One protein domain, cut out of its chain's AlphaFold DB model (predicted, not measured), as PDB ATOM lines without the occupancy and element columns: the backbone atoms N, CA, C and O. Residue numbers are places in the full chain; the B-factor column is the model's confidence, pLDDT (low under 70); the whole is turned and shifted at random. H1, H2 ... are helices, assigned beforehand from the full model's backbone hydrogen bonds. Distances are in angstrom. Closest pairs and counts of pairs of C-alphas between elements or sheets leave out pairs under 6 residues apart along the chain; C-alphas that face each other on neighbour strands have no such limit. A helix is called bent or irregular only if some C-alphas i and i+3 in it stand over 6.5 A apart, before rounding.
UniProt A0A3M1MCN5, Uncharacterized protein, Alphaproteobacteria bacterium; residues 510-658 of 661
ATOM      1  N   ALA A 510     -14.926  -9.913  18.425       91.69
ATOM      2  CA  ALA A 510     -14.757  -8.651  19.144       91.69
ATOM      3  C   ALA A 510     -13.399  -7.983  18.859       91.69
ATOM      4  O   ALA A 510     -13.305  -6.754  18.785       91.69
ATOM      5  N   LEU A 511     -12.340  -8.779  18.667       92.69
ATOM      6  CA  LEU A 511     -11.013  -8.275  18.319       92.69
ATOM      7  C   LEU A 511     -10.985  -7.742  16.886       92.69
ATOM      8  O   LEU A 511     -10.430  -6.667  16.655       92.69
ATOM      9  N   ILE A 512     -11.618  -8.454  15.946       93.94
ATOM     10  CA  ILE A 512     -11.750  -8.015  14.551       93.94
ATOM     11  C   ILE A 512     -12.532  -6.701  14.481       93.94
ATOM     12  O   ILE A 512     -12.039  -5.736  13.906       93.94
ATOM     13  N   LEU A 513     -13.707  -6.623  15.113       94.12
ATOM     14  CA  LEU A 513     -14.527  -5.406  15.131       94.12
ATOM     15  C   LEU A 513     -13.777  -4.212  15.716       94.12
ATOM     16  O   LEU A 513     -13.829  -3.111  15.170       94.12
ATOM     17  N   ARG A 514     -13.031  -4.432  16.803       94.44
ATOM     18  CA  ARG A 514     -12.227  -3.373  17.411       94.44
ATOM     19  C   ARG A 514     -11.073  -2.928  16.514       94.44
ATOM     20  O   ARG A 514     -10.791  -1.737  16.457       94.44
ATOM     21  N   ALA A 515     -10.445  -3.849  15.784       95.12
ATOM     22  CA  ALA A 515      -9.427  -3.499  14.796       95.12
ATOM     23  C   ALA A 515     -10.020  -2.703  13.615       95.12
ATOM     24  O   ALA A 515      -9.444  -1.692  13.229       95.12
ATOM     25  N   LEU A 516     -11.194  -3.098  13.105       95.88
ATOM     26  CA  LEU A 516     -11.918  -2.407  12.023       95.88
ATOM     27  C   LEU A 516     -12.465  -1.027  12.425       95.88
ATOM     28  O   LEU A 516     -12.766  -0.188  11.577       95.88
ATOM     29  N   HIS A 517     -12.636  -0.756  13.718       94.94
ATOM     30  CA  HIS A 517     -13.013   0.583  14.170       94.94
ATOM     31  C   HIS A 517     -11.821   1.553  14.205       94.94
ATOM     32  O   HIS A 517     -12.036   2.764  14.159       94.94
ATOM     33  N   PHE A 518     -10.589   1.027  14.222       94.69
ATOM     34  CA  PHE A 518      -9.346   1.739  14.527       94.69
ATOM     35  C   PHE A 518      -9.342   2.410  15.919       94.69
ATOM     36  O   PHE A 518     -10.403   2.721  16.470       94.69
ATOM     37  N   PRO A 519      -8.160   2.635  16.527       92.25
ATOM     38  CA  PRO A 519      -8.064   3.339  17.805       92.25
ATOM     39  C   PRO A 519      -8.724   4.720  17.734       92.25
ATOM     40  O   PRO A 519      -8.601   5.420  16.727       92.25
ATOM     41  N   ARG A 520      -9.457   5.115  18.781       82.50
ATOM     42  CA  ARG A 520     -10.129   6.431  18.809       82.50
ATOM     43  C   ARG A 520      -9.184   7.578  19.147       82.50
ATOM     44  O   ARG A 520      -9.334   8.661  18.593       82.50
ATOM     45  N   ASP A 521      -8.238   7.328  20.041       88.31
ATOM     46  CA  ASP A 521      -7.267   8.302  20.525       88.31
ATOM     47  C   ASP A 521      -5.958   7.609  20.946       88.31
ATOM     48  O   ASP A 521      -5.830   6.383  20.913       88.31
ATOM     49  N   GLU A 522      -4.964   8.402  21.349       84.06
ATOM     50  CA  GLU A 522      -3.664   7.907  21.824       84.06
ATOM     51  C   GLU A 522      -3.760   7.099  23.134       84.06
ATOM     52  O   GLU A 522      -2.857   6.322  23.459       84.06
ATOM     53  N   ALA A 523      -4.846   7.263  23.895       83.62
ATOM     54  CA  ALA A 523      -5.088   6.564  25.152       83.62
ATOM     55  C   ALA A 523      -5.780   5.201  24.955       83.62
ATOM     56  O   ALA A 523      -5.789   4.390  25.889       83.62
ATOM     57  N   ASP A 524      -6.288   4.904  23.755       90.00
ATOM     58  CA  ASP A 524      -6.978   3.661  23.402       90.00
ATOM     59  C   ASP A 524      -6.018   2.464  23.262       90.00
ATOM     60  O   ASP A 524      -5.771   1.893  22.192       90.00
ATOM     61  N   ARG A 525      -5.454   2.048  24.400       89.69
ATOM     62  CA  ARG A 525      -4.521   0.916  24.507       89.69
ATOM     63  C   ARG A 525      -5.130  -0.389  24.003       89.69
ATOM     64  O   ARG A 525      -4.404  -1.233  23.471       89.69
ATOM     65  N   GLU A 526      -6.436  -0.566  24.180       87.81
ATOM     66  CA  GLU A 526      -7.149  -1.766  23.752       87.81
ATOM     67  C   GLU A 526      -7.347  -1.807  22.234       87.81
ATOM     68  O   GLU A 526      -7.144  -2.866  21.635       87.81
ATOM     69  N   GLY A 527      -7.647  -0.665  21.607       90.12
ATOM     70  CA  GLY A 527      -7.655  -0.492  20.157       90.12
ATOM     71  C   GLY A 527      -6.286  -0.778  19.545       90.12
ATOM     72  O   GLY A 527      -6.173  -1.601  18.635       90.12
ATOM     73  N   PHE A 528      -5.213  -0.207  20.102       92.31
ATOM     74  CA  PHE A 528      -3.851  -0.493  19.634       92.31
ATOM     75  C   PHE A 528      -3.455  -1.963  19.824       92.31
ATOM     76  O   PHE A 528      -2.769  -2.529  18.971       92.31
ATOM     77  N   ARG A 529      -3.879  -2.610  20.920       92.12
ATOM     78  CA  ARG A 529      -3.658  -4.052  21.120       92.12
ATOM     79  C   ARG A 529      -4.391  -4.865  20.052       92.12
ATOM     80  O   ARG A 529      -3.769  -5.737  19.450       92.12
ATOM     81  N   ALA A 530      -5.668  -4.571  19.805       92.19
ATOM     82  CA  ALA A 530      -6.467  -5.253  18.789       92.19
ATOM     83  C   ALA A 530      -5.853  -5.093  17.391       92.19
ATOM     84  O   ALA A 530      -5.692  -6.084  16.684       92.19
ATOM     85  N   LEU A 531      -5.407  -3.884  17.037       93.69
ATOM     86  CA  LEU A 531      -4.754  -3.607  15.760       93.69
ATOM     87  C   LEU A 531      -3.437  -4.384  15.600       93.69
ATOM     88  O   LEU A 531      -3.195  -4.969  14.546       93.69
ATOM     89  N   ARG A 532      -2.600  -4.454  16.648       92.44
ATOM     90  CA  ARG A 532      -1.351  -5.242  16.619       92.44
ATOM     91  C   ARG A 532      -1.605  -6.735  16.427       92.44
ATOM     92  O   ARG A 532      -0.873  -7.372  15.677       92.44
ATOM     93  N   VAL A 533      -2.615  -7.293  17.096       91.62
ATOM     94  CA  VAL A 533      -2.978  -8.712  16.943       91.62
ATOM     95  C   VAL A 533      -3.554  -8.968  15.552       91.62
ATOM     96  O   VAL A 533      -3.107  -9.891  14.879       91.62
ATOM     97  N   ALA A 534      -4.473  -8.120  15.085       92.75
ATOM     98  CA  ALA A 534      -5.101  -8.261  13.774       92.75
ATOM     99  C   ALA A 534      -4.085  -8.155  12.624       92.75
ATOM    100  O   ALA A 534      -4.152  -8.939  11.683       92.75
ATOM    101  N   ARG A 535      -3.085  -7.265  12.723       93.44
ATOM    102  CA  ARG A 535      -2.015  -7.128  11.714       93.44
ATOM    103  C   ARG A 535      -1.077  -8.340  11.608       93.44
ATOM    104  O   ARG A 535      -0.313  -8.414  10.649       93.44
ATOM    105  N   ARG A 536      -1.099  -9.289  12.556       91.06
ATOM    106  CA  ARG A 536      -0.344 -10.554  12.427       91.06
ATOM    107  C   ARG A 536      -1.013 -11.538  11.469       91.06
ATOM    108  O   ARG A 536      -0.335 -12.408  10.928       91.06
ATOM    109  N   ASP A 537      -2.320 -11.413  11.261       92.56
ATOM    110  CA  ASP A 537      -3.057 -12.206  10.287       92.56
ATOM    111  C   ASP A 537      -3.013 -11.512   8.927       92.56
ATOM    112  O   ASP A 537      -3.470 -10.381   8.785       92.56
ATOM    113  N   HIS A 538      -2.470 -12.192   7.918       91.62
ATOM    114  CA  HIS A 538      -2.280 -11.615   6.588       91.62
ATOM    115  C   HIS A 538      -3.589 -11.089   5.977       91.62
ATOM    116  O   HIS A 538      -3.584 -10.057   5.308       91.62
ATOM    117  N   VAL A 539      -4.716 -11.780   6.176       92.62
ATOM    118  CA  VAL A 539      -5.987 -11.390   5.549       92.62
ATOM    119  C   VAL A 539      -6.523 -10.110   6.188       92.62
ATOM    120  O   VAL A 539      -6.947  -9.194   5.483       92.62
ATOM    121  N   LEU A 540      -6.461 -10.025   7.519       94.44
ATOM    122  CA  LEU A 540      -6.863  -8.827   8.256       94.44
ATOM    123  C   LEU A 540      -5.896  -7.668   8.012       94.44
ATOM    124  O   LEU A 540      -6.350  -6.548   7.820       94.44
ATOM    125  N   ALA A 541      -4.588  -7.923   7.964       94.94
ATOM    126  CA  ALA A 541      -3.575  -6.904   7.702       94.94
ATOM    127  C   ALA A 541      -3.775  -6.228   6.337       94.94
ATOM    128  O   ALA A 541      -3.783  -5.001   6.270       94.94
ATOM    129  N   ASP A 542      -4.007  -7.011   5.276       95.81
ATOM    130  CA  ASP A 542      -4.286  -6.484   3.933       95.81
ATOM    131  C   ASP A 542      -5.547  -5.606   3.920       95.81
ATOM    132  O   ASP A 542      -5.572  -4.549   3.291       95.81
ATOM    133  N   CYS A 543      -6.610  -6.042   4.605       97.19
ATOM    134  CA  CYS A 543      -7.861  -5.291   4.687       97.19
ATOM    135  C   CYS A 543      -7.705  -4.002   5.497       97.19
ATOM    136  O   CYS A 543      -8.174  -2.954   5.061       97.19
ATOM    137  N   LEU A 544      -7.016  -4.064   6.640       96.75
ATOM    138  CA  LEU A 544      -6.745  -2.904   7.484       96.75
ATOM    139  C   LEU A 544      -5.881  -1.878   6.754       96.75
ATOM    140  O   LEU A 544      -6.203  -0.698   6.801       96.75
ATOM    141  N   GLN A 545      -4.852  -2.312   6.022       96.50
ATOM    142  CA  GLN A 545      -4.037  -1.409   5.210       96.50
ATOM    143  C   GLN A 545      -4.875  -0.739   4.115       96.50
ATOM    144  O   GLN A 545      -4.845   0.478   3.971       96.50
ATOM    145  N   ALA A 546      -5.678  -1.516   3.384       97.38
ATOM    146  CA  ALA A 546      -6.547  -0.965   2.352       97.38
ATOM    147  C   ALA A 546      -7.599   0.005   2.924       97.38
ATOM    148  O   ALA A 546      -7.932   1.005   2.291       97.38
ATOM    149  N   ALA A 547      -8.112  -0.278   4.125       97.19
ATOM    150  CA  ALA A 547      -9.020   0.610   4.834       97.19
ATOM    151  C   ALA A 547      -8.315   1.901   5.271       97.19
ATOM    152  O   ALA A 547      -8.874   2.972   5.074       97.19
ATOM    153  N   GLU A 548      -7.096   1.828   5.813       96.44
ATOM    154  CA  GLU A 548      -6.290   3.003   6.180       96.44
ATOM    155  C   GLU A 548      -6.043   3.915   4.977       96.44
ATOM    156  O   GLU A 548      -6.247   5.128   5.075       96.44
ATOM    157  N   ASP A 549      -5.668   3.339   3.834       96.44
ATOM    158  CA  ASP A 549      -5.399   4.091   2.609       96.44
ATOM    159  C   ASP A 549      -6.656   4.843   2.145       96.44
ATOM    160  O   ASP A 549      -6.625   6.047   1.890       96.44
ATOM    161  N   VAL A 550      -7.800   4.158   2.096       97.00
ATOM    162  CA  VAL A 550      -9.070   4.742   1.654       97.00
ATOM    163  C   VAL A 550      -9.626   5.763   2.647       97.00
ATOM    164  O   VAL A 550     -10.085   6.823   2.228       97.00
ATOM    165  N   LEU A 551      -9.562   5.490   3.951       96.00
ATOM    166  CA  LEU A 551      -9.968   6.440   4.991       96.00
ATOM    167  C   LEU A 551      -9.108   7.706   4.942       96.00
ATOM    168  O   LEU A 551      -9.627   8.812   5.084       96.00
ATOM    169  N   THR A 552      -7.811   7.553   4.669       95.38
ATOM    170  CA  THR A 552      -6.901   8.684   4.471       95.38
ATOM    171  C   THR A 552      -7.330   9.514   3.266       95.38
ATOM    172  O   THR A 552      -7.430  10.734   3.380       95.38
ATOM    173  N   LEU A 553      -7.638   8.887   2.130       95.50
ATOM    174  CA  LEU A 553      -8.094   9.611   0.942       95.50
ATOM    175  C   LEU A 553      -9.447  10.308   1.164       95.50
ATOM    176  O   LEU A 553      -9.589  11.471   0.807       95.50
ATOM    177  N   LEU A 554     -10.407   9.649   1.818       95.06
ATOM    178  CA  LEU A 554     -11.698  10.255   2.171       95.06
ATOM    179  C   LEU A 554     -11.525  11.470   3.098       95.06
ATOM    180  O   LEU A 554     -12.175  12.493   2.895       95.06
ATOM    181  N   SER A 555     -10.590  11.403   4.052       94.56
ATOM    182  CA  SER A 555     -10.300  12.525   4.951       94.56
ATOM    183  C   SER A 555      -9.701  13.742   4.236       94.56
ATOM    184  O   SER A 555      -9.939  14.872   4.653       94.56
ATOM    185  N   GLN A 556      -8.960  13.539   3.139       93.75
ATOM    186  CA  GLN A 556      -8.417  14.637   2.327       93.75
ATOM    187  C   GLN A 556      -9.525  15.429   1.628       93.75
ATOM    188  O   GLN A 556      -9.381  16.630   1.418       93.75
ATOM    189  N   ASP A 557     -10.628  14.757   1.304       90.38
ATOM    190  CA  ASP A 557     -11.829  15.369   0.743       90.38
ATOM    191  C   ASP A 557     -12.798  15.872   1.840       90.38
ATOM    192  O   ASP A 557     -13.905  16.314   1.535       90.38
ATOM    193  N   GLY A 558     -12.390  15.826   3.116       92.56
ATOM    194  CA  GLY A 558     -13.176  16.294   4.261       92.56
ATOM    195  C   GLY A 558     -14.277  15.335   4.716       92.56
ATOM    196  O   GLY A 558     -15.161  15.748   5.461       92.56
ATOM    197  N   ILE A 559     -14.248  14.072   4.281       93.81
ATOM    198  CA  ILE A 559     -15.240  13.060   4.655       93.81
ATOM    199  C   ILE A 559     -14.682  12.200   5.793       93.81
ATOM    200  O   ILE A 559     -13.819  11.344   5.579       93.81
ATOM    201  N   TYR A 560     -15.212  12.383   7.002       93.62
ATOM    202  CA  TYR A 560     -14.861  11.581   8.173       93.62
ATOM    203  C   TYR A 560     -15.970  10.580   8.504       93.62
ATOM    204  O   TYR A 560     -17.146  10.923   8.563       93.62
ATOM    205  N   MET A 561     -15.606   9.318   8.750       94.12
ATOM    206  CA  MET A 561     -16.593   8.257   9.013       94.12
ATOM    207  C   MET A 561     -17.344   8.443  10.335       94.12
ATOM    208  O   MET A 561     -18.443   7.912  10.490       94.12
ATOM    209  N   ASP A 562     -16.756   9.168  11.285       90.88
ATOM    210  CA  ASP A 562     -17.375   9.428  12.586       90.88
ATOM    211  C   ASP A 562     -18.535  10.433  12.478       90.88
ATOM    212  O   ASP A 562     -19.481  10.335  13.258       90.88
ATOM    213  N   ASP A 563     -18.519  11.302  11.458       91.50
ATOM    214  CA  ASP A 563     -19.571  12.294  11.194       91.50
ATOM    215  C   ASP A 563     -20.782  11.678  10.471       91.50
ATOM    216  O   ASP A 563     -21.906  12.175  10.562       91.50
ATOM    217  N   LEU A 564     -20.574  10.561   9.770       89.44
ATOM    218  CA  LEU A 564     -21.624   9.861   9.035       89.44
ATOM    219  C   LEU A 564     -22.462   9.013   9.991       89.44
ATOM    220  O   LEU A 564     -21.945   8.104  10.634       89.44
ATOM    221  N   THR A 565     -23.770   9.251  10.042       86.12
ATOM    222  CA  THR A 565     -24.692   8.431  10.844       86.12
ATOM    223  C   THR A 565     -25.442   7.468   9.923       86.12
ATOM    224  O   THR A 565     -26.356   7.910   9.228       86.12
ATOM    225  N   PRO A 566     -25.051   6.182   9.849       86.94
ATOM    226  CA  PRO A 566     -25.800   5.201   9.070       86.94
ATOM    227  C   PRO A 566     -27.161   4.918   9.720       86.94
ATOM    228  O   PRO A 566     -27.262   4.915  10.948       86.94
ATOM    229  N   GLU A 567     -28.183   4.643   8.906       85.56
ATOM    230  CA  GLU A 567     -29.431   4.044   9.398       85.56
ATOM    231  C   GLU A 567     -29.160   2.627   9.939       85.56
ATOM    232  O   GLU A 567     -28.200   1.963   9.531       85.56
ATOM    233  N   ASP A 568     -29.985   2.171  10.882       83.69
ATOM    234  CA  ASP A 568     -29.833   0.862  11.515       83.69
ATOM    235  C   ASP A 568     -29.935  -0.266  10.475       83.69
ATOM    236  O   ASP A 568     -30.972  -0.478   9.843       83.69
ATOM    237  N   VAL A 569     -28.840  -1.017  10.311       87.81
ATOM    238  CA  VAL A 569     -28.752  -2.121   9.348       87.81
ATOM    239  C   VAL A 569     -29.003  -3.461  10.046       87.81
ATOM    240  O   VAL A 569     -28.205  -3.849  10.907       87.81
ATOM    241  N   PRO A 570     -30.035  -4.225   9.638       88.25
ATOM    242  CA  PRO A 570     -30.258  -5.573  10.138       88.25
ATOM    243  C   PRO A 570     -29.040  -6.482   9.886       88.25
ATOM    244  O   PRO A 570     -28.485  -6.466   8.778       88.25
ATOM    245  N   PRO A 571     -28.620  -7.308  10.861       89.94
ATOM    246  CA  PRO A 571     -27.491  -8.224  10.687       89.94
ATOM    247  C   PRO A 571     -27.715  -9.214   9.535       89.94
ATOM    248  O   PRO A 571     -26.758  -9.608   8.868       89.94
ATOM    249  N   GLU A 572     -28.968  -9.551   9.221       91.25
ATOM    250  CA  GLU A 572     -29.336 -10.439   8.118       91.25
ATOM    251  C   GLU A 572     -28.861  -9.909   6.757       91.25
ATOM    252  O   GLU A 572     -28.489 -10.699   5.890       91.25
ATOM    253  N   LEU A 573     -28.803  -8.582   6.570       91.81
ATOM    254  CA  LEU A 573     -28.328  -7.975   5.321       91.81
ATOM    255  C   LEU A 573     -26.817  -8.133   5.137       91.81
ATOM    256  O   LEU A 573     -26.351  -8.369   4.021       91.81
ATOM    257  N   TRP A 574     -26.047  -8.055   6.225       91.75
ATOM    258  CA  TRP A 574     -24.609  -8.324   6.198       91.75
ATOM    259  C   TRP A 574     -24.323  -9.790   5.868       91.75
ATOM    260  O   TRP A 574     -23.431 -10.078   5.069       91.75
ATOM    261  N   VAL A 575     -25.114 -10.711   6.429       91.62
ATOM    262  CA  VAL A 575     -25.022 -12.150   6.140       91.62
ATOM    263  C   VAL A 575     -25.386 -12.440   4.681       91.62
ATOM    264  O   VAL A 575     -24.632 -13.121   3.983       91.62
ATOM    265  N   ALA A 576     -26.494 -11.884   4.185       90.06
ATOM    266  CA  ALA A 576     -26.917 -12.006   2.790       90.06
ATOM    267  C   ALA A 576     -25.832 -11.497   1.826       90.06
ATOM    268  O   ALA A 576     -25.446 -12.187   0.875       90.06
ATOM    269  N   PHE A 577     -25.251 -10.330   2.117       90.38
ATOM    270  CA  PHE A 577     -24.161  -9.784   1.319       90.38
ATOM    271  C   PHE A 577     -22.902 -10.669   1.361       90.38
ATOM    272  O   PHE A 577     -22.290 -10.914   0.314       90.38
ATOM    273  N   ALA A 578     -22.526 -11.204   2.527       90.38
ATOM    274  CA  ALA A 578     -21.378 -12.104   2.671       90.38
ATOM    275  C   ALA A 578     -21.539 -13.401   1.852       90.38
ATOM    276  O   ALA A 578     -20.572 -13.869   1.233       90.38
ATOM    277  N   ASN A 579     -22.772 -13.917   1.779       89.19
ATOM    278  CA  ASN A 579     -23.163 -15.088   0.987       89.19
ATOM    279  C   ASN A 579     -23.216 -14.829  -0.527       89.19
ATOM    280  O   ASN A 579     -23.366 -15.768  -1.307       89.19
ATOM    281  N   GLY A 580     -23.039 -13.578  -0.959       86.31
ATOM    282  CA  GLY A 580     -22.989 -13.214  -2.374       86.31
ATOM    283  C   GLY A 580     -24.301 -12.679  -2.943       86.31
ATOM    284  O   GLY A 580     -24.377 -12.492  -4.156       86.31
ATOM    285  N   GLU A 581     -25.312 -12.394  -2.117       87.44
ATOM    286  CA  GLU A 581     -26.522 -11.709  -2.585       87.44
ATOM    287  C   GLU A 581     -26.198 -10.261  -2.984       87.44
ATOM    288  O   GLU A 581     -25.415  -9.575  -2.321       87.44
ATOM    289  N   ARG A 582     -26.754  -9.799  -4.107       84.62
ATOM    290  CA  ARG A 582     -26.502  -8.473  -4.697       84.62
ATOM    291  C   ARG A 582     -27.806  -7.868  -5.228       84.62
ATOM    292  O   ARG A 582     -28.765  -8.597  -5.488       84.62
ATOM    293  N   GLY A 583     -27.830  -6.547  -5.400       80.44
ATOM    294  CA  GLY A 583     -28.978  -5.792  -5.913       80.44
ATOM    295  C   GLY A 583     -30.060  -5.519  -4.861       80.44
ATOM    296  O   GLY A 583     -29.781  -5.410  -3.666       80.44
ATOM    297  N   ALA A 584     -31.321  -5.444  -5.306       79.19
ATOM    298  CA  ALA A 584     -32.462  -4.995  -4.501       79.19
ATOM    299  C   ALA A 584     -32.595  -5.582  -3.072       79.19
ATOM    300  O   ALA A 584     -32.973  -4.800  -2.193       79.19
ATOM    301  N   PRO A 585     -32.301  -6.876  -2.800       81.44
ATOM    302  CA  PRO A 585     -32.406  -7.460  -1.455       81.44
ATOM    303  C   PRO A 585     -31.418  -6.879  -0.436       81.44
ATOM    304  O   PRO A 585     -31.762  -6.728   0.729       81.44
ATOM    305  N   VAL A 586     -30.210  -6.512  -0.876       86.44
ATOM    306  CA  VAL A 586     -29.138  -5.986  -0.008       86.44
ATOM    307  C   VAL A 586     -28.993  -4.471  -0.114       86.44
ATOM    308  O   VAL A 586     -28.083  -3.892   0.464       86.44
ATOM    309  N   ARG A 587     -29.895  -3.795  -0.829       84.69
ATOM    310  CA  ARG A 587     -29.802  -2.353  -1.086       84.69
ATOM    311  C   ARG A 587     -29.794  -1.497   0.179       84.69
ATOM    312  O   ARG A 587     -29.073  -0.505   0.248       84.69
ATOM    313  N   ALA A 588     -30.551  -1.918   1.191       84.00
ATOM    314  CA  ALA A 588     -30.605  -1.264   2.497       84.00
ATOM    315  C   ALA A 588     -29.284  -1.372   3.292       84.00
ATOM    316  O   ALA A 588     -29.100  -0.649   4.261       84.00
ATOM    317  N   LEU A 589     -28.327  -2.207   2.861       86.62
ATOM    318  CA  LEU A 589     -26.981  -2.260   3.441       86.62
ATOM    319  C   LEU A 589     -26.190  -0.966   3.186       86.62
ATOM    320  O   LEU A 589     -25.307  -0.617   3.961       86.62
ATOM    321  N   GLY A 590     -26.513  -0.220   2.129       83.19
ATOM    322  CA  GLY A 590     -25.918   1.084   1.841       83.19
ATOM    323  C   GLY A 590     -26.474   2.216   2.708       83.19
ATOM    324  O   GLY A 590     -26.746   3.279   2.169       83.19
ATOM    325  N   ALA A 591     -26.664   2.020   4.014       86.12
ATOM    326  CA  ALA A 591     -27.452   2.902   4.889       86.12
ATOM    327  C   ALA A 591     -26.874   4.309   5.165       86.12
ATOM    328  O   ALA A 591     -27.385   5.038   6.010       86.12
ATOM    329  N   ILE A 592     -25.806   4.711   4.471       89.38
ATOM    330  CA  ILE A 592     -25.297   6.086   4.509       89.38
ATOM    331  C   ILE A 592     -26.036   6.901   3.448       89.38
ATOM    332  O   ILE A 592     -25.877   6.657   2.249       89.38
ATOM    333  N   GLU A 593     -26.837   7.864   3.903       85.94
ATOM    334  CA  GLU A 593     -27.693   8.703   3.050       85.94
ATOM    335  C   GLU A 593     -27.193  10.142   2.872       85.94
ATOM    336  O   GLU A 593     -27.831  10.924   2.173       85.94
ATOM    337  N   ASP A 594     -26.049  10.498   3.464       90.44
ATOM    338  CA  ASP A 594     -25.473  11.839   3.339       90.44
ATOM    339  C   ASP A 594     -25.184  12.180   1.865       90.44
ATOM    340  O   ASP A 594     -24.260  11.651   1.233       90.44
ATOM    341  N   GLU A 595     -26.007  13.071   1.306       89.06
ATOM    342  CA  GLU A 595     -25.964  13.444  -0.105       89.06
ATOM    343  C   GLU A 595     -24.668  14.183  -0.464       89.06
ATOM    344  O   GLU A 595     -24.136  13.985  -1.560       89.06
ATOM    345  N   ALA A 596     -24.115  14.976   0.461       89.00
ATOM    346  CA  ALA A 596     -22.871  15.703   0.244       89.00
ATOM    347  C   ALA A 596     -21.686  14.735   0.177       89.00
ATOM    348  O   ALA A 596     -20.911  14.778  -0.784       89.00
ATOM    349  N   ALA A 597     -21.590  13.807   1.134       90.00
ATOM    350  CA  ALA A 597     -20.551  12.780   1.131       90.00
ATOM    351  C   ALA A 597     -20.637  11.906  -0.132       90.00
ATOM    352  O   ALA A 597     -19.639  11.714  -0.830       90.00
ATOM    353  N   LEU A 598     -21.841  11.450  -0.500       93.06
ATOM    354  CA  LEU A 598     -22.064  10.657  -1.713       93.06
ATOM    355  C   LEU A 598     -21.697  11.422  -2.994       93.06
ATOM    356  O   LEU A 598     -21.121  10.832  -3.912       93.06
ATOM    357  N   ALA A 599     -22.022  12.713  -3.086       92.38
ATOM    358  CA  ALA A 599     -21.698  13.538  -4.247       92.38
ATOM    359  C   ALA A 599     -20.184  13.752  -4.395       92.38
ATOM    360  O   ALA A 599     -19.649  13.560  -5.493       92.38
ATOM    361  N   ILE A 600     -19.491  14.084  -3.300       92.50
ATOM    362  CA  ILE A 600     -18.034  14.275  -3.282       92.50
ATOM    363  C   ILE A 600     -17.335  12.967  -3.661       92.50
ATOM    364  O   ILE A 600     -16.532  12.948  -4.595       92.50
ATOM    365  N   THR A 601     -17.700  11.849  -3.024       94.12
ATOM    366  CA  THR A 601     -17.095  10.543  -3.315       94.12
ATOM    367  C   THR A 601     -17.363  10.095  -4.758       94.12
ATOM    368  O   THR A 601     -16.434   9.661  -5.438       94.12
ATOM    369  N   ARG A 602     -18.586  10.255  -5.296       94.06
ATOM    370  CA  ARG A 602     -18.887   9.958  -6.718       94.06
ATOM    371  C   ARG A 602     -18.065  10.814  -7.675       94.06
ATOM    372  O   ARG A 602     -17.545  10.301  -8.670       94.06
ATOM    373  N   GLY A 603     -17.952  12.111  -7.382       92.00
ATOM    374  CA  GLY A 603     -17.102  13.029  -8.132       92.00
ATOM    375  C   GLY A 603     -15.663  12.525  -8.164       92.00
ATOM    376  O   GLY A 603     -15.097  12.367  -9.248       92.00
ATOM    377  N   ARG A 604     -15.130  12.165  -6.991       92.31
ATOM    378  CA  ARG A 604     -13.758  11.688  -6.815       92.31
ATOM    379  C   ARG A 604     -13.471  10.387  -7.557       92.31
ATOM    380  O   ARG A 604     -12.491  10.334  -8.292       92.31
ATOM    381  N   VAL A 605     -14.335   9.372  -7.460       93.44
ATOM    382  CA  VAL A 605     -14.178   8.097  -8.201       93.44
ATOM    383  C   VAL A 605     -14.085   8.328  -9.715       93.44
ATOM    384  O   VAL A 605     -13.356   7.621 -10.425       93.44
ATOM    385  N   ARG A 606     -14.812   9.326 -10.231       92.06
ATOM    386  CA  ARG A 606     -14.800   9.669 -11.656       92.06
ATOM    387  C   ARG A 606     -13.533  10.422 -12.062       92.06
ATOM    388  O   ARG A 606     -12.977  10.124 -13.117       92.06
ATOM    389  N   THR A 607     -13.092  11.388 -11.259       92.62
ATOM    390  CA  THR A 607     -11.976  12.283 -11.608       92.62
ATOM    391  C   THR A 607     -10.602  11.722 -11.257       92.62
ATOM    392  O   THR A 607      -9.640  12.019 -11.958       92.62
ATOM    393  N   ASP A 608     -10.495  10.921 -10.197       95.44
ATOM    394  CA  ASP A 608      -9.229  10.442  -9.646       95.44
ATOM    395  C   ASP A 608      -9.083   8.915  -9.828       95.44
ATOM    396  O   ASP A 608      -9.770   8.129  -9.163       95.44
ATOM    397  N   PRO A 609      -8.195   8.456 -10.732       93.31
ATOM    398  CA  PRO A 609      -7.973   7.031 -10.949       93.31
ATOM    399  C   PRO A 609      -7.316   6.330  -9.752       93.31
ATOM    400  O   PRO A 609      -7.564   5.140  -9.572       93.31
ATOM    401  N   VAL A 610      -6.519   7.035  -8.940       93.06
ATOM    402  CA  VAL A 610      -5.850   6.460  -7.761       93.06
ATOM    403  C   VAL A 610      -6.882   6.169  -6.683       93.06
ATOM    404  O   VAL A 610      -6.921   5.063  -6.152       93.06
ATOM    405  N   PHE A 611      -7.777   7.124  -6.422       95.38
ATOM    406  CA  PHE A 611      -8.885   6.927  -5.487       95.38
ATOM    407  C   PHE A 611      -9.796   5.770  -5.907       95.38
ATOM    408  O   PHE A 611     -10.182   4.935  -5.085       95.38
ATOM    409  N   ARG A 612     -10.109   5.685  -7.205       95.44
ATOM    410  CA  ARG A 612     -10.912   4.590  -7.758       95.44
ATOM    411  C   ARG A 612     -10.240   3.228  -7.569       95.44
ATOM    412  O   ARG A 612     -10.917   2.283  -7.169       95.44
ATOM    413  N   ASP A 613      -8.942   3.114  -7.844       96.06
ATOM    414  CA  ASP A 613      -8.209   1.854  -7.668       96.06
ATOM    415  C   ASP A 613      -8.100   1.459  -6.188       96.06
ATOM    416  O   ASP A 613      -8.407   0.320  -5.834       96.06
ATOM    417  N   ALA A 614      -7.781   2.412  -5.305       96.12
ATOM    418  CA  ALA A 614      -7.744   2.191  -3.858       96.12
ATOM    419  C   ALA A 614      -9.102   1.713  -3.316       96.12
ATOM    420  O   ALA A 614      -9.162   0.760  -2.539       96.12
ATOM    421  N   THR A 615     -10.198   2.308  -3.793       96.44
ATOM    422  CA  THR A 615     -11.562   1.901  -3.427       96.44
ATOM    423  C   THR A 615     -11.861   0.468  -3.864       96.44
ATOM    424  O   THR A 615     -12.276  -0.354  -3.047       96.44
ATOM    425  N   LEU A 616     -11.615   0.129  -5.133       95.81
ATOM    426  CA  LEU A 616     -11.831  -1.231  -5.641       95.81
ATOM    427  C   LEU A 616     -10.944  -2.253  -4.918       95.81
ATOM    428  O   LEU A 616     -11.384  -3.368  -4.623       95.81
ATOM    429  N   HIS A 617      -9.704  -1.870  -4.610       96.56
ATOM    430  CA  HIS A 617      -8.791  -2.687  -3.829       96.56
ATOM    431  C   HIS A 617      -9.358  -2.967  -2.436       96.56
ATOM    432  O   HIS A 617      -9.432  -4.132  -2.042       96.56
ATOM    433  N   PHE A 618      -9.801  -1.931  -1.722       97.69
ATOM    434  CA  PHE A 618     -10.408  -2.045  -0.401       97.69
ATOM    435  C   PHE A 618     -11.651  -2.936  -0.402       97.69
ATOM    436  O   PHE A 618     -11.691  -3.898   0.364       97.69
ATOM    437  N   LEU A 619     -12.609  -2.701  -1.307       95.44
ATOM    438  CA  LEU A 619     -13.828  -3.515  -1.405       95.44
ATOM    439  C   LEU A 619     -13.492  -5.005  -1.588       95.44
ATOM    440  O   LEU A 619     -14.035  -5.863  -0.897       95.44
ATOM    441  N   ARG A 620     -12.509  -5.321  -2.443       95.19
ATOM    442  CA  ARG A 620     -12.050  -6.702  -2.663       95.19
ATOM    443  C   ARG A 620     -11.372  -7.324  -1.436       95.19
ATOM    444  O   ARG A 620     -11.429  -8.540  -1.268       95.19
ATOM    445  N   ARG A 621     -10.680  -6.531  -0.610       96.19
ATOM    446  CA  ARG A 621     -10.019  -7.011   0.620       96.19
ATOM    447  C   ARG A 621     -10.967  -7.120   1.806       96.19
ATOM    448  O   ARG A 621     -10.703  -7.920   2.698       96.19
ATOM    449  N   PHE A 622     -12.056  -6.362   1.797       95.88
ATOM    450  CA  PHE A 622     -13.072  -6.403   2.838       95.88
ATOM    451  C   PHE A 622     -13.927  -7.679   2.771       95.88
ATOM    452  O   PHE A 622     -14.190  -8.286   3.806       95.88
ATOM    453  N   ASP A 623     -14.273  -8.155   1.569       93.44
ATOM    454  CA  ASP A 623     -15.121  -9.344   1.365       93.44
ATOM    455  C   ASP A 623     -14.657 -10.608   2.139       93.44
ATOM    456  O   ASP A 623     -15.473 -11.213   2.842       93.44
ATOM    457  N   PRO A 624     -13.374 -11.032   2.086       93.88
ATOM    458  CA  PRO A 624     -12.895 -12.178   2.867       93.88
ATOM    459  C   PRO A 624     -12.983 -11.977   4.384       93.88
ATOM    460  O   PRO A 624     -13.248 -12.931   5.114       93.88
ATOM    461  N   VAL A 625     -12.758 -10.747   4.861       94.81
ATOM    462  CA  VAL A 625     -12.846 -10.413   6.290       94.81
ATOM    463  C   VAL A 625     -14.295 -10.455   6.755       94.81
ATOM    464  O   VAL A 625     -14.569 -11.026   7.807       94.81
ATOM    465  N   LEU A 626     -15.222  -9.932   5.950       94.12
ATOM    466  CA  LEU A 626     -16.650  -9.979   6.238       94.12
ATOM    467  C   LEU A 626     -17.164 -11.421   6.329       94.12
ATOM    468  O   LEU A 626     -17.855 -11.753   7.287       94.12
ATOM    469  N   ARG A 627     -16.794 -12.297   5.384       93.94
ATOM    470  CA  ARG A 627     -17.183 -13.720   5.426       93.94
ATOM    471  C   ARG A 627     -16.684 -14.411   6.687       93.94
ATOM    472  O   ARG A 627     -17.464 -15.049   7.384       93.94
ATOM    473  N   ARG A 628     -15.404 -14.216   7.018       93.38
ATOM    474  CA  ARG A 628     -14.820 -14.757   8.247       93.38
ATOM    475  C   ARG A 628     -15.522 -14.223   9.491       93.38
ATOM    476  O   ARG A 628     -15.730 -14.984  10.425       93.38
ATOM    477  N   LEU A 629     -15.862 -12.934   9.516       92.25
ATOM    478  CA  LEU A 629     -16.555 -12.322  10.645       92.25
ATOM    479  C   LEU A 629     -17.951 -12.926  10.819       92.25
ATOM    480  O   LEU A 629     -18.288 -13.311  11.928       92.25
ATOM    481  N   VAL A 630     -18.725 -13.074   9.743       92.00
ATOM    482  CA  VAL A 630     -20.070 -13.676   9.776       92.00
ATOM    483  C   VAL A 630     -20.050 -15.135  10.256       92.00
ATOM    484  O   VAL A 630     -21.000 -15.573  10.897       92.00
ATOM    485  N   GLU A 631     -18.974 -15.886  10.004       91.12
ATOM    486  CA  GLU A 631     -18.831 -17.270  10.484       91.12
ATOM    487  C   GLU A 631     -18.621 -17.381  12.004       91.12
ATOM    488  O   GLU A 631     -18.988 -18.398  12.596       91.12
ATOM    489  N   ILE A 632     -18.013 -16.370  12.635       90.31
ATOM    490  CA  ILE A 632     -17.612 -16.421  14.054       90.31
ATOM    491  C   ILE A 632     -18.394 -15.457  14.958       90.31
ATOM    492  O   ILE A 632     -18.403 -15.643  16.173       90.31
ATOM    493  N   ALA A 633     -19.018 -14.422  14.392       90.56
ATOM    494  CA  ALA A 633     -19.682 -13.353  15.127       90.56
ATOM    495  C   ALA A 633     -21.150 -13.670  15.425       90.56
ATOM    496  O   ALA A 633     -21.847 -14.331  14.658       90.56
ATOM    497  N   ARG A 634     -21.645 -13.131  16.538       90.62
ATOM    498  CA  ARG A 634     -23.073 -13.123  16.885       90.62
ATOM    499  C   ARG A 634     -23.788 -11.962  16.192       90.62
ATOM    500  O   ARG A 634     -23.164 -10.958  15.865       90.62
ATOM    501  N   ASP A 635     -25.112 -12.020  16.092       87.81
ATOM    502  CA  ASP A 635     -25.925 -10.971  15.448       87.81
ATOM    503  C   ASP A 635     -25.654  -9.556  15.994       87.81
ATOM    504  O   ASP A 635     -25.596  -8.592  15.238       87.81
ATOM    505  N   VAL A 636     -25.402  -9.428  17.304       87.88
ATOM    506  CA  VAL A 636     -25.050  -8.148  17.953       87.88
ATOM    507  C   VAL A 636     -23.704  -7.602  17.459       87.88
ATOM    508  O   VAL A 636     -23.533  -6.397  17.294       87.88
ATOM    509  N   GLU A 637     -22.740  -8.487  17.217       89.44
ATOM    510  CA  GLU A 637     -21.408  -8.148  16.710       89.44
ATOM    511  C   GLU A 637     -21.468  -7.809  15.215       89.44
ATOM    512  O   GLU A 637     -20.856  -6.837  14.778       89.44
ATOM    513  N   ILE A 638     -22.279  -8.538  14.442       89.75
ATOM    514  CA  ILE A 638     -22.545  -8.230  13.030       89.75
ATOM    515  C   ILE A 638     -23.226  -6.861  12.905       89.75
ATOM    516  O   ILE A 638     -22.812  -6.043  12.088       89.75
ATOM    517  N   HIS A 639     -24.206  -6.562  13.757       89.06
ATOM    518  CA  HIS A 639     -24.848  -5.248  13.798       89.06
ATOM    519  C   HIS A 639     -23.837  -4.127  14.098       89.06
ATOM    520  O   HIS A 639     -23.839  -3.082  13.440       89.06
ATOM    521  N   ALA A 640     -22.917  -4.360  15.041       90.12
ATOM    522  CA  ALA A 640     -21.875  -3.402  15.413       90.12
ATOM    523  C   ALA A 640     -20.889  -3.078  14.274       90.12
ATOM    524  O   ALA A 640     -20.203  -2.058  14.343       90.12
ATOM    525  N   LEU A 641     -20.834  -3.888  13.209       91.88
ATOM    526  CA  LEU A 641     -19.985  -3.630  12.046       91.88
ATOM    527  C   LEU A 641     -20.307  -2.283  11.382       91.88
ATOM    528  O   LEU A 641     -19.385  -1.548  11.027       91.88
ATOM    529  N   SER A 642     -21.589  -1.922  11.289       90.62
ATOM    530  CA  SER A 642     -22.054  -0.640  10.726       90.62
ATOM    531  C   SER A 642     -21.583   0.586  11.528       90.62
ATOM    532  O   SER A 642     -21.459   1.685  10.992       90.62
ATOM    533  N   ALA A 643     -21.248   0.403  12.809       90.12
ATOM    534  CA  ALA A 643     -20.705   1.449  13.670       90.12
ATOM    535  C   ALA A 643     -19.172   1.580  13.571       90.12
ATOM    536  O   ALA A 643     -18.589   2.515  14.122       90.12
ATOM    537  N   THR A 644     -18.493   0.657  12.883       94.38
ATOM    538  CA  THR A 644     -17.039   0.729  12.690       94.38
ATOM    539  C   THR A 644     -16.670   1.713  11.580       94.38
ATOM    540  O   THR A 644     -17.414   1.869  10.614       94.38
ATOM    541  N   ARG A 645     -15.496   2.356  11.667       95.25
ATOM    542  CA  ARG A 645     -15.032   3.276  10.615       95.25
ATOM    543  C   ARG A 645     -14.856   2.555   9.282       95.25
ATOM    544  O   ARG A 645     -15.305   3.060   8.258       95.25
ATOM    545  N   THR A 646     -14.286   1.349   9.294       96.06
ATOM    546  CA  THR A 646     -14.165   0.534   8.079       96.06
ATOM    547  C   THR A 646     -15.525   0.092   7.535       96.06
ATOM    548  O   THR A 646     -15.723   0.130   6.324       96.06
ATOM    549  N   GLY A 647     -16.479  -0.285   8.393       94.69
ATOM    550  CA  GLY A 647     -17.832  -0.662   7.972       94.69
ATOM    551  C   GLY A 647     -18.598   0.499   7.336       94.69
ATOM    552  O   GLY A 647     -19.174   0.334   6.263       94.69
ATOM    553  N   ARG A 648     -18.522   1.702   7.921       95.31
ATOM    554  CA  ARG A 648     -19.094   2.924   7.330       95.31
ATOM    555  C   ARG A 648     -18.457   3.254   5.983       95.31
ATOM    556  O   ARG A 648     -19.168   3.486   5.009       95.31
ATOM    557  N   ALA A 649     -17.127   3.189   5.888       95.62
ATOM    558  CA  ALA A 649     -16.427   3.404   4.623       95.62
ATOM    559  C   ALA A 649     -16.868   2.398   3.551       95.62
ATOM    560  O   ALA A 649     -17.117   2.777   2.408       95.62
ATOM    561  N   PHE A 650     -17.030   1.128   3.926       95.69
ATOM    562  CA  PHE A 650     -17.556   0.098   3.039       95.69
ATOM    563  C   PHE A 650     -18.964   0.436   2.539       95.69
ATOM    564  O   PHE A 650     -19.185   0.431   1.332       95.69
ATOM    565  N   MET A 651     -19.894   0.792   3.428       93.88
ATOM    566  CA  MET A 651     -21.275   1.132   3.058       93.88
ATOM    567  C   MET A 651     -21.339   2.330   2.101       93.88
ATOM    568  O   MET A 651     -22.072   2.284   1.111       93.88
ATOM    569  N   LEU A 652     -20.535   3.371   2.346       94.56
ATOM    570  CA  LEU A 652     -20.441   4.547   1.478       94.56
ATOM    571  C   LEU A 652     -19.908   4.165   0.089       94.56
ATOM    572  O   LEU A 652     -20.524   4.464  -0.934       94.56
ATOM    573  N   LEU A 653     -18.767   3.477   0.041       94.69
ATOM    574  CA  LEU A 653     -18.054   3.203  -1.206       94.69
ATOM    575  C   LEU A 653     -18.728   2.128  -2.052       94.69
ATOM    576  O   LEU A 653     -18.818   2.275  -3.270       94.69
ATOM    577  N   ALA A 654     -19.250   1.076  -1.423       91.81
ATOM    578  CA  ALA A 654     -20.019   0.045  -2.106       91.81
ATOM    579  C   ALA A 654     -21.286   0.640  -2.748       91.81
ATOM    580  O   ALA A 654     -21.614   0.292  -3.884       91.81
ATOM    581  N   ARG A 655     -21.936   1.612  -2.088       90.81
ATOM    582  CA  ARG A 655     -23.067   2.360  -2.660       90.81
ATOM    583  C   ARG A 655     -22.648   3.236  -3.839       90.81
ATOM    584  O   ARG A 655     -23.335   3.261  -4.853       90.81
ATOM    585  N   VAL A 656     -21.516   3.931  -3.750       91.31
ATOM    586  CA  VAL A 656     -20.989   4.752  -4.859       91.31
ATOM    587  C   VAL A 656     -20.647   3.906  -6.090       91.31
ATOM    588  O   VAL A 656     -20.861   4.354  -7.215       91.31
ATOM    589  N   HIS A 657     -20.159   2.684  -5.884       88.06
ATOM    590  CA  HIS A 657     -19.828   1.742  -6.953       88.06
ATOM    591  C   HIS A 657     -21.019   0.918  -7.470       88.06
ATOM    592  O   HIS A 657     -20.824   0.095  -8.365       88.06
ATOM    593  N   GLY A 658     -22.228   1.127  -6.942       82.62
ATOM    594  CA  GLY A 658     -23.428   0.408  -7.375       82.62
ATOM    595  C   GLY A 658     -23.441  -1.072  -6.978       82.62
ATOM    596  O   GLY A 658     -24.110  -1.870  -7.618       82.62
TER     597      GLY A 658
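What this domain is: This is residues 510 to 658 of the 661 residues of an uncharacterized protein of Alphaproteobacteria bacterium (UniProt A0A3M1MCN5). Nine helices, mostly crossed, make a compact, rounded body with H9 in its middle: the two longest helices, H3 and H7, cross each other on one side of H9, while H1 packs on its first residues and H6 on its last. H2 packs on H1, far from the middle, and the small pair H4 and H5 lies on another side. The printed part has 149 residues, with named helices H1 to H9 in order and no named strand: all helix, radius of gyration of the C-alphas 14.5 A, spans 37 by 35 by 26 A.

How they stand to each other: For two helices that touch, the two residues named here are those whose C-alphas come closest, and the distance is between those C-alphas. H1, residues 510 to 517, touches H2, residues 525 to 534, about perpendicular at 80 degrees, with Ala 515 and Leu 531 4.8 A apart. H3, residues 538 to 556, touches H7, residues 609 to 632, at a steep tilt of 44 degrees, opposite ways, Ala 546 to Phe 618 4.9 A. H4, residues 571 to 578, touches H5, residues 584 to 589, Leu 573 to Val 586 5.7 A. H6, residues 595 to 607, touches H7 only at the corner, Val 605 to Arg 612 4.8 A. H8, residues 635 to 643, touches H4, Pro 571 to His 639 5.1 A. The hub H9, residues 645 to 656, touches five helices, among them H1, His 517 to Arg 645 4.9 A, and H6, Arg 602 to Val 656 5.9 A. Each O i to N i+4 pair is within hydrogen-bond range in H1, H2, H3, H4, H6 and H9; H7 has 18 of 20, H8 3 of 5, and H5 0 of 2, with 1 of 3 O i to N i+3 pairs.

Where its parts are: H1 begins at C-alpha 510, (-14.757, -8.651, 19.144). H3 is 27.3 A long, H6 18.1 A, H7 35.6 A, with a kink of 26 degrees near residue 624, and H9 16.6 A, ending at C-alpha 656, (-20.989, 4.752, -4.859). H5 is irregular: C-alphas 585 and 588 are 7.6 A apart.

The domain as a whole: The two C-alphas farthest apart, of Ala 523 and Ala 584, are 42.0 A apart. The link from H3 to H4, residues 557 to 570, is long; the printed part has no cut. Mean pLDDT of the printed part is 91.7, and no printed residue is under 70.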